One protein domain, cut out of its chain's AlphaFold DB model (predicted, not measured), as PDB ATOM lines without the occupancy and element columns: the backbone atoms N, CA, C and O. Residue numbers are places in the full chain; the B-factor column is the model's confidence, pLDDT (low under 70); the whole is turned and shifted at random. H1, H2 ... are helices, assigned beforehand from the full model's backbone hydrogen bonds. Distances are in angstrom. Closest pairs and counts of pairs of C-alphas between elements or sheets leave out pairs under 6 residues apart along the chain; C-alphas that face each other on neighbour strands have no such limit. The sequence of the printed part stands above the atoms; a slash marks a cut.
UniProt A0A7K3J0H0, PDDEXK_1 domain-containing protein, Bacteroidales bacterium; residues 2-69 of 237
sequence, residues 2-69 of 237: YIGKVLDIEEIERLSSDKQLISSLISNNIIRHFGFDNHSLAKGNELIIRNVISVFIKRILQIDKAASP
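Overview. This is residues 2 to 69 of the 237 residues of the protein "PDDEXK_1 domain-containing protein" of Bacteroidales bacterium (UniProt A0A7K3J0H0). One long straight helix, H3, makes the length of a rod, and two shorter helices, H1 and H2, come one after the other along it: H1 runs nearly antiparallel beside the last part of H3, and H2 crosses near the middle of H3 at a steep tilt. Residues 35 to 45, which hold the turn between H2 and H3 and the first three residues of H3, stick out free at one end. The printed part has 68 residues, with three named helices in the order H1, H2, H3 and no named strand, and its class is all helix. The whole is loose, with a radius of gyration of the C-alphas of 14.3 A, and its C-alphas span 44 by 21 by 17 A.

Arrangement. H1, residues 9 to 17, and H2, residues 19 to 34, are joined by a tight link of one residue, Asp 18. They are close but not clearly touching, their closest C-alphas being those of Leu 15 and Ile 22, 7.9 A apart. They run the same way at a steep tilt of 69 degrees, only just short of about perpendicular. H3, residues 43 to 67, touches H1 with residues 58 to 65 alone. The closest C-alphas of these two are those of Ile 9 and Lys 65, 5.7 A apart, and the helices run opposite ways at a shallow tilt of 14 degrees. H2 touches H3 with residues 22 to 27 alone, and H3 touches H2 with residues 50 to 54 alone. Their closest C-alphas are those of Ile 26 and Arg 50, 6.5 A apart, and they run opposite ways at a steep tilt of 56 degrees. In H1, H2 and H3 every backbone O i to N i+4 pair is within hydrogen-bond range.

Along the chain. H1 begins at C-alpha 9, at (9.784, 9.550, -20.689), and spans 12.0 A from Ile 9 to Ser 17. H2 runs from Lys 19 to Phe 34, 22.2 A, and its last C-alpha is at (-6.993, -3.283, -46.649). H3 runs from Lys 43 to Ala 67, 36.4 A, and ends at C-alpha 67, at (8.794, 0.934, -17.972).

Size, cuts and confidence. The two C-alphas farthest apart are those of His 39 and Pro 69, at 43.7 A. Without the residues that stand free, the body of 57 residues spans 34 by 20 by 16 A. The link from H2 to H3 has 8 residues and is short; no link is long. The printed part has no cut. The mean pLDDT of the printed part is 86.4, and residues 35 to 44 are under 70.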
ATOM      1  N   TYR A   2      12.866   3.296 -34.757       88.31
ATOM      2  CA  TYR A   2      13.221   3.310 -33.319       88.31
ATOM      3  C   TYR A   2      14.075   2.116 -32.881       88.31
ATOM      4  O   TYR A   2      14.531   2.089 -31.744       88.31
ATOM      5  N   ILE A   3      14.321   1.155 -33.772       95.06
ATOM      6  CA  ILE A   3      15.224   0.032 -33.514       95.06
ATOM      7  C   ILE A   3      16.604   0.575 -33.116       95.06
ATOM      8  O   ILE A   3      17.130   1.488 -33.754       95.06
ATOM      9  N   GLY A   4      17.155   0.050 -32.021       94.00
ATOM     10  CA  GLY A   4      18.421   0.475 -31.427       94.00
ATOM     11  C   GLY A   4      18.352   1.753 -30.584       94.00
ATOM     12  O   GLY A   4      19.337   2.082 -29.922       94.00
ATOM     13  N   LYS A   5      17.221   2.472 -30.571       95.38
ATOM     14  CA  LYS A   5      17.061   3.718 -29.807       95.38
ATOM     15  C   LYS A   5      16.531   3.459 -28.402       95.38
ATOM     16  O   LYS A   5      15.757   2.528 -28.173       95.38
ATOM     17  N   VAL A   6      16.927   4.334 -27.482       96.19
ATOM     18  CA  VAL A   6      16.337   4.434 -26.147       96.19
ATOM     19  C   VAL A   6      15.112   5.341 -26.228       96.19
ATOM     20  O   VAL A   6      15.188   6.441 -26.771       96.19
ATOM     21  N   LEU A   7      13.989   4.854 -25.716       96.06
ATOM     22  CA  LEU A   7      12.764   5.603 -25.489       96.06
ATOM     23  C   LEU A   7      12.724   5.998 -24.012       96.06
ATOM     24  O   LEU A   7      12.544   5.145 -23.137       96.06
ATOM     25  N   ASP A   8      12.929   7.281 -23.744       96.12
ATOM     26  CA  ASP A   8      12.769   7.879 -22.423       96.12
ATOM     27  C   ASP A   8      11.348   8.437 -22.229       96.12
ATOM     28  O   ASP A   8      10.480   8.336 -23.100       96.12
ATOM     29  N   ILE A   9      11.093   8.992 -21.042       96.56
ATOM     30  CA  ILE A   9       9.784   9.550 -20.689       96.56
ATOM     31  C   ILE A   9       9.391  10.678 -21.649       96.56
ATOM     32  O   ILE A   9       8.243  10.713 -22.091       96.56
ATOM     33  N   GLU A  10      10.324  11.575 -21.976       96.44
ATOM     34  CA  GLU A  10      10.064  12.759 -22.800       96.44
ATOM     35  C   GLU A  10       9.669  12.364 -24.225       96.44
ATOM     36  O   GLU A  10       8.664  12.846 -24.752       96.44
ATOM     37  N   GLU A  11      10.392  11.422 -24.830       95.12
ATOM     38  CA  GLU A  11      10.105  10.937 -26.176       95.12
ATOM     39  C   GLU A  11       8.769  10.185 -26.238       95.12
ATOM     40  O   GLU A  11       7.982  10.367 -27.174       95.12
ATOM     41  N   ILE A  12       8.456   9.375 -25.220       95.75
ATOM     42  CA  ILE A  12       7.170   8.669 -25.139       95.75
ATOM     43  C   ILE A  12       6.013   9.661 -24.944       95.75
ATOM     44  O   ILE A  12       4.951   9.496 -25.551       95.75
ATOM     45  N   GLU A  13       6.194  10.706 -24.135       96.00
ATOM     46  CA  GLU A  13       5.203  11.775 -23.975       96.00
ATOM     47  C   GLU A  13       4.999  12.563 -25.265       96.00
ATOM     48  O   GLU A  13       3.851  12.788 -25.665       96.00
ATOM     49  N   ARG A  14       6.087  12.904 -25.963       95.31
ATOM     50  CA  ARG A  14       6.040  13.555 -27.273       95.31
ATOM     51  C   ARG A  14       5.212  12.723 -28.251       95.31
ATOM     52  O   ARG A  14       4.250  13.242 -28.818       95.31
ATOM     53  N   LEU A  15       5.509  11.428 -28.373       93.50
ATOM     54  CA  LEU A  15       4.755  10.486 -29.207       93.50
ATOM     55  C   LEU A  15       3.279  10.394 -28.807       93.50
ATOM     56  O   LEU A  15       2.402  10.444 -29.667       93.50
ATOM     57  N   SER A  16       2.997  10.280 -27.511       92.94
ATOM     58  CA  SER A  16       1.637  10.149 -26.971       92.94
ATOM     59  C   SER A  16       0.793  11.418 -27.167       92.94
ATOM     60  O   SER A  16      -0.429  11.343 -27.336       92.94
ATOM     61  N   SER A  17       1.435  12.590 -27.169       93.88
ATOM     62  CA  SER A  17       0.779  13.888 -27.363       93.88
ATOM     63  C   SER A  17       0.462  14.202 -28.831       93.88
ATOM     64  O   SER A  17      -0.516  14.907 -29.105       93.88
ATOM     65  N   ASP A  18       1.213  13.632 -29.779       94.44
ATOM     66  CA  ASP A  18       1.047  13.872 -31.213       94.44
ATOM     67  C   ASP A  18      -0.092  13.032 -31.819       94.44
ATOM     68  O   ASP A  18       0.081  12.045 -32.545       94.44
ATOM     69  N   LYS A  19      -1.323  13.447 -31.508       90.81
ATOM     70  CA  LYS A  19      -2.548  12.793 -31.990       90.81
ATOM     71  C   LYS A  19      -2.664  12.806 -33.515       90.81
ATOM     72  O   LYS A  19      -3.268  11.891 -34.078       90.81
ATOM     73  N   GLN A  20      -2.138  13.838 -34.179       91.69
ATOM     74  CA  GLN A  20      -2.201  13.952 -35.636       91.69
ATOM     75  C   GLN A  20      -1.280  12.926 -36.291       91.69
ATOM     76  O   GLN A  20      -1.730  12.193 -37.176       91.69
ATOM     77  N   LEU A  21      -0.044  12.799 -35.801       92.25
ATOM     78  CA  LEU A  21       0.888  11.776 -36.257       92.25
ATOM     79  C   LEU A  21       0.305  10.376 -36.062       92.25
ATOM     80  O   LEU A  21       0.209   9.634 -37.040       92.25
ATOM     81  N   ILE A  22      -0.160  10.032 -34.856       91.81
ATOM     82  CA  ILE A  22      -0.757   8.712 -34.579       91.81
ATOM     83  C   ILE A  22      -1.928   8.437 -35.532       91.81
ATOM     84  O   ILE A  22      -1.959   7.396 -36.188       91.81
ATOM     85  N   SER A  23      -2.867   9.378 -35.659       90.25
ATOM     86  CA  SER A  23      -4.033   9.226 -36.538       90.25
ATOM     87  C   SER A  23      -3.634   9.020 -38.005       90.25
ATOM     88  O   SER A  23      -4.180   8.145 -38.688       90.25
ATOM     89  N   SER A  24      -2.644   9.780 -38.487       91.25
ATOM     90  CA  SER A  24      -2.135   9.656 -39.856       91.25
ATOM     91  C   SER A  24      -1.460   8.303 -40.096       91.25
ATOM     92  O   SER A  24      -1.739   7.650 -41.101       91.25
ATOM     93  N   LEU A  25      -0.650   7.821 -39.146       92.56
ATOM     94  CA  LEU A  25       0.024   6.527 -39.230       92.56
ATOM     95  C   LEU A  25      -0.973   5.369 -39.231       92.56
ATOM     96  O   LEU A  25      -0.827   4.444 -40.030       92.56
ATOM     97  N   ILE A  26      -2.000   5.424 -38.379       91.62
ATOM     98  CA  ILE A  26      -3.068   4.418 -38.357       91.62
ATOM     99  C   ILE A  26      -3.793   4.404 -39.703       91.62
ATOM    100  O   ILE A  26      -3.931   3.346 -40.311       91.62
ATOM    101  N   SER A  27      -4.216   5.573 -40.188       88.12
ATOM    102  CA  SER A  27      -4.964   5.692 -41.445       88.12
ATOM    103  C   SER A  27      -4.158   5.144 -42.624       88.12
ATOM    104  O   SER A  27      -4.657   4.314 -43.381       88.12
ATOM    105  N   ASN A  28      -2.886   5.532 -42.728       89.12
ATOM    106  CA  ASN A  28      -1.991   5.069 -43.786       89.12
ATOM    107  C   ASN A  28      -1.772   3.550 -43.739       89.12
ATOM    108  O   ASN A  28      -1.733   2.908 -44.787       89.12
ATOM    109  N   ASN A  29      -1.654   2.957 -42.545       89.06
ATOM    110  CA  ASN A  29      -1.500   1.506 -42.414       89.06
ATOM    111  C   ASN A  29      -2.796   0.749 -42.728       89.06
ATOM    112  O   ASN A  29      -2.735  -0.276 -43.402       89.06
ATOM    113  N   ILE A  30      -3.963   1.254 -42.322       85.25
ATOM    114  CA  ILE A  30      -5.251   0.649 -42.700       85.25
ATOM    115  C   ILE A  30      -5.396   0.639 -44.225       85.25
ATOM    116  O   ILE A  30      -5.668  -0.410 -44.803       85.25
ATOM    117  N   ILE A  31      -5.139   1.774 -44.881       83.06
ATOM    118  CA  ILE A  31      -5.186   1.889 -46.344       83.06
ATOM    119  C   ILE A  31      -4.224   0.894 -46.999       83.06
ATOM    120  O   ILE A  31      -4.606   0.184 -47.927       83.06
ATOM    121  N   ARG A  32      -2.985   0.808 -46.501       85.19
ATOM    122  CA  ARG A  32      -1.967  -0.104 -47.034       85.19
ATOM    123  C   ARG A  32      -2.379  -1.573 -46.925       85.19
ATOM    124  O   ARG A  32      -2.120  -2.329 -47.853       85.19
ATOM    125  N   HIS A  33      -2.979  -1.981 -45.808       81.88
ATOM    126  CA  HIS A  33      -3.301  -3.389 -45.551       81.88
ATOM    127  C   HIS A  33      -4.652  -3.834 -46.122       81.88
ATOM    128  O   HIS A  33      -4.797  -5.005 -46.461       81.88
ATOM    129  N   PHE A  34      -5.631  -2.933 -46.231       75.75
ATOM    130  CA  PHE A  34      -6.993  -3.283 -46.649       75.75
ATOM    131  C   PHE A  34      -7.396  -2.732 -48.027       75.75
ATOM    132  O   PHE A  34      -8.390  -3.207 -48.582       75.75
ATOM    133  N   GLY A  35      -6.628  -1.792 -48.593       66.44
ATOM    134  CA  GLY A  35      -6.926  -1.118 -49.861       66.44
ATOM    135  C   GLY A  35      -8.122  -0.158 -49.776       66.44
ATOM    136  O   GLY A  35      -8.980  -0.283 -48.905       66.44
ATOM    137  N   PHE A  36      -8.200   0.810 -50.697       57.31
ATOM    138  CA  PHE A  36      -9.381   1.681 -50.842       57.31
ATOM    139  C   PHE A  36     -10.572   0.963 -51.510       57.31
ATOM    140  O   PHE A  36     -11.717   1.322 -51.252       57.31
ATOM    141  N   ASP A  37     -10.308  -0.069 -52.321       49.69
ATOM    142  CA  ASP A  37     -11.303  -0.733 -53.183       49.69
ATOM    143  C   ASP A  37     -12.095  -1.857 -52.504       49.69
ATOM    144  O   ASP A  37     -12.941  -2.508 -53.123       49.69
ATOM    145  N   ASN A  38     -11.884  -2.081 -51.206       48.50
ATOM    146  CA  ASN A  38     -12.777  -2.938 -50.449       48.50
ATOM    147  C   ASN A  38     -14.089  -2.185 -50.182       48.50
ATOM    148  O   ASN A  38     -14.295  -1.610 -49.115       48.50
ATOM    149  N   HIS A  39     -15.037  -2.305 -51.118       47.22
ATOM    150  CA  HIS A  39     -16.469  -2.023 -50.929       47.22
ATOM    151  C   HIS A  39     -17.081  -2.700 -49.669       47.22
ATOM    152  O   HIS A  39     -18.245  -2.467 -49.347       47.22
ATOM    153  N   SER A  40     -16.317  -3.530 -48.946       50.25
ATOM    154  CA  SER A  40     -16.682  -4.239 -47.716       50.25
ATOM    155  C   SER A  40     -16.372  -3.482 -46.412       50.25
ATOM    156  O   SER A  40     -16.964  -3.790 -45.374       50.25
ATOM    157  N   LEU A  41     -15.504  -2.464 -46.428       52.91
ATOM    158  CA  LEU A  41     -15.292  -1.579 -45.281       52.91
ATOM    159  C   LEU A  41     -16.231  -0.381 -45.415       52.91
ATOM    160  O   LEU A  41     -15.849   0.699 -45.855       52.91
ATOM    161  N   ALA A  42     -17.494  -0.569 -45.022       60.59
ATOM    162  CA  ALA A  42     -18.384   0.563 -44.782       60.59
ATOM    163  C   ALA A  42     -17.632   1.595 -43.922       60.59
ATOM    164  O   ALA A  42     -17.011   1.207 -42.931       60.59
ATOM    165  N   LYS A  43     -17.688   2.889 -44.271       66.31
ATOM    166  CA  LYS A  43     -16.946   3.973 -43.587       66.31
ATOM    167  C   LYS A  43     -17.017   3.894 -42.047       66.31
ATOM    168  O   LYS A  43     -16.071   4.267 -41.364       66.31
ATOM    169  N   GLY A  44     -18.112   3.363 -41.494       64.56
ATOM    170  CA  GLY A  44     -18.265   3.095 -40.059       64.56
ATOM    171  C   GLY A  44     -17.303   2.042 -39.482       64.56
ATOM    172  O   GLY A  44     -16.747   2.263 -38.410       64.56
ATOM    173  N   ASN A  45     -17.046   0.935 -40.184       74.44
ATOM    174  CA  ASN A  45     -16.119  -0.114 -39.736       74.44
ATOM    175  C   ASN A  45     -14.679   0.401 -39.679       74.44
ATOM    176  O   ASN A  45     -13.948   0.098 -38.738       74.44
ATOM    177  N   GLU A  46     -14.287   1.231 -40.645       78.25
ATOM    178  CA  GLU A  46     -12.974   1.870 -40.648       78.25
ATOM    179  C   GLU A  46     -12.789   2.783 -39.426       78.25
ATOM    180  O   GLU A  46     -11.764   2.714 -38.746       78.25
ATOM    181  N   LEU A  47     -13.798   3.596 -39.096       81.88
ATOM    182  CA  LEU A  47     -13.772   4.448 -37.904       81.88
ATOM    183  C   LEU A  47     -13.637   3.626 -36.616       81.88
ATOM    184  O   LEU A  47     -12.867   3.998 -35.729       81.88
ATOM    185  N   ILE A  48     -14.340   2.493 -36.520       86.38
ATOM    186  CA  ILE A  48     -14.226   1.579 -35.376       86.38
ATOM    187  C   ILE A  48     -12.794   1.043 -35.270       86.38
ATOM    188  O   ILE A  48     -12.196   1.132 -34.198       86.38
ATOM    189  N   ILE A  49     -12.215   0.551 -36.370       87.44
ATOM    190  CA  ILE A  49     -10.841   0.024 -36.393       87.44
ATOM    191  C   ILE A  49      -9.841   1.107 -35.970       87.44
ATOM    192  O   ILE A  49      -9.012   0.866 -35.091       87.44
ATOM    193  N   ARG A  50      -9.952   2.321 -36.527       87.88
ATOM    194  CA  ARG A  50      -9.090   3.460 -36.172       87.88
ATOM    195  C   ARG A  50      -9.149   3.775 -34.679       87.88
ATOM    196  O   ARG A  50      -8.105   3.952 -34.047       87.88
ATOM    197  N   ASN A  51     -10.350   3.810 -34.105       90.44
ATOM    198  CA  ASN A  51     -10.544   4.084 -32.682       90.44
ATOM    199  C   ASN A  51      -9.944   2.980 -31.804       90.44
ATOM    200  O   ASN A  51      -9.247   3.281 -30.833       90.44
ATOM    201  N   VAL A  52     -10.163   1.712 -32.160       92.62
ATOM    202  CA  VAL A  52      -9.617   0.559 -31.428       92.62
ATOM    203  C   VAL A  52      -8.087   0.575 -31.444       92.62
ATOM    204  O   VAL A  52      -7.466   0.495 -30.384       92.62
ATOM    205  N   ILE A  53      -7.467   0.761 -32.615       93.31
ATOM    206  CA  ILE A  53      -6.004   0.831 -32.742       93.31
ATOM    207  C   ILE A  53      -5.446   2.035 -31.972       93.31
ATOM    208  O   ILE A  53      -4.439   1.903 -31.281       93.31
ATOM    209  N   SER A  54      -6.115   3.192 -32.021       93.50
ATOM    210  CA  SER A  54      -5.695   4.382 -31.262       93.50
ATOM    211  C   SER A  54      -5.676   4.120 -29.754       93.50
ATOM    212  O   SER A  54      -4.739   4.521 -29.063       93.50
ATOM    213  N   VAL A  55      -6.689   3.415 -29.236       94.06
ATOM    214  CA  VAL A  55      -6.731   2.991 -27.829       94.06
ATOM    215  C   VAL A  55      -5.574   2.046 -27.515       94.06
ATOM    216  O   VAL A  55      -4.911   2.225 -26.497       94.06
ATOM    217  N   PHE A  56      -5.293   1.074 -28.383       95.81
ATOM    218  CA  PHE A  56      -4.191   0.131 -28.190       95.81
ATOM    219  C   PHE A  56      -2.824   0.814 -28.186       95.81
ATOM    220  O   PHE A  56      -2.065   0.604 -27.247       95.81
ATOM    221  N   ILE A  57      -2.542   1.694 -29.151       95.50
ATOM    222  CA  ILE A  57      -1.291   2.466 -29.196       95.50
ATOM    223  C   ILE A  57      -1.134   3.299 -27.926       95.50
ATOM    224  O   ILE A  57      -0.083   3.266 -27.293       95.50
ATOM    225  N   LYS A  58      -2.194   3.993 -27.494       94.31
ATOM    226  CA  LYS A  58      -2.160   4.769 -26.250       94.31
ATOM    227  C   LYS A  58      -1.823   3.893 -25.040       94.31
ATOM    228  O   LYS A  58      -1.051   4.317 -24.187       94.31
ATOM    229  N   ARG A  59      -2.390   2.687 -24.959       95.44
ATOM    230  CA  ARG A  59      -2.121   1.737 -23.869       95.44
ATOM    231  C   ARG A  59      -0.686   1.210 -23.914       95.44
ATOM    232  O   ARG A  59      -0.050   1.174 -22.870       95.44
ATOM    233  N   ILE A  60      -0.167   0.883 -25.099       95.94
ATOM    234  CA  ILE A  60       1.241   0.494 -25.290       95.94
ATOM    235  C   ILE A  60       2.161   1.611 -24.790       95.94
ATOM    236  O   ILE A  60       2.989   1.363 -23.923       95.94
ATOM    237  N   LEU A  61       1.941   2.855 -25.232       95.44
ATOM    238  CA  LEU A  61       2.747   4.006 -24.806       95.44
ATOM    239  C   LEU A  61       2.645   4.281 -23.295       95.44
ATOM    240  O   LEU A  61       3.609   4.729 -22.686       95.44
ATOM    241  N   GLN A  62       1.500   4.005 -22.663       94.81
ATOM    242  CA  GLN A  62       1.352   4.104 -21.205       94.81
ATOM    243  C   GLN A  62       2.189   3.056 -20.461       94.81
ATOM    244  O   GLN A  62       2.841   3.399 -19.474       94.81
ATOM    245  N   ILE A  63       2.181   1.806 -20.933       95.06
ATOM    246  CA  ILE A  63       3.000   0.727 -20.362       95.06
ATOM    247  C   ILE A  63       4.486   1.035 -20.580       95.06
ATOM    248  O   ILE A  63       5.278   0.957 -19.641       95.06
ATOM    249  N   ASP A  64       4.854   1.464 -21.787       95.38
ATOM    250  CA  ASP A  64       6.224   1.843 -22.134       95.38
ATOM    251  C   ASP A  64       6.726   3.003 -21.280       95.38
ATOM    252  O   ASP A  64       7.839   2.943 -20.765       95.38
ATOM    253  N   LYS A  65       5.895   4.028 -21.049       94.94
ATOM    254  CA  LYS A  65       6.238   5.146 -20.162       94.94
ATOM    255  C   LYS A  65       6.526   4.661 -18.742       94.94
ATOM    256  O   LYS A  65       7.516   5.083 -18.155       94.94
ATOM    257  N   ALA A  66       5.694   3.769 -18.198       93.56
ATOM    258  CA  ALA A  66       5.907   3.205 -16.863       93.56
ATOM    259  C   ALA A  66       7.186   2.353 -16.781       93.56
ATOM    260  O   ALA A  66       7.816   2.281 -15.729       93.56
ATOM    261  N   ALA A  67       7.581   1.730 -17.891       93.56
ATOM    262  CA  ALA A  67       8.794   0.934 -17.972       93.56
ATOM    263  C   ALA A  67      10.060   1.733 -18.332       93.56
ATOM    264  O   ALA A  67      11.152   1.199 -18.166       93.56
ATOM    265  N   SER A  68       9.921   2.960 -18.832       93.94
ATOM    266  CA  SER A  68      11.026   3.768 -19.352       93.94
ATOM    267  C   SER A  68      12.128   4.053 -18.311       93.94
ATOM    268  O   SER A  68      11.846   4.100 -17.109       93.94
ATOM    269  N   PRO A  69      13.387   4.256 -18.748       96.69
ATOM    270  CA  PRO A  69      13.858   4.186 -20.133       96.69
ATOM    271  C   PRO A  69      13.955   2.743 -20.651       96.69
ATOM    272  O   PRO A  69      14.360   1.835 -19.925       96.69
TER     273      PRO A  69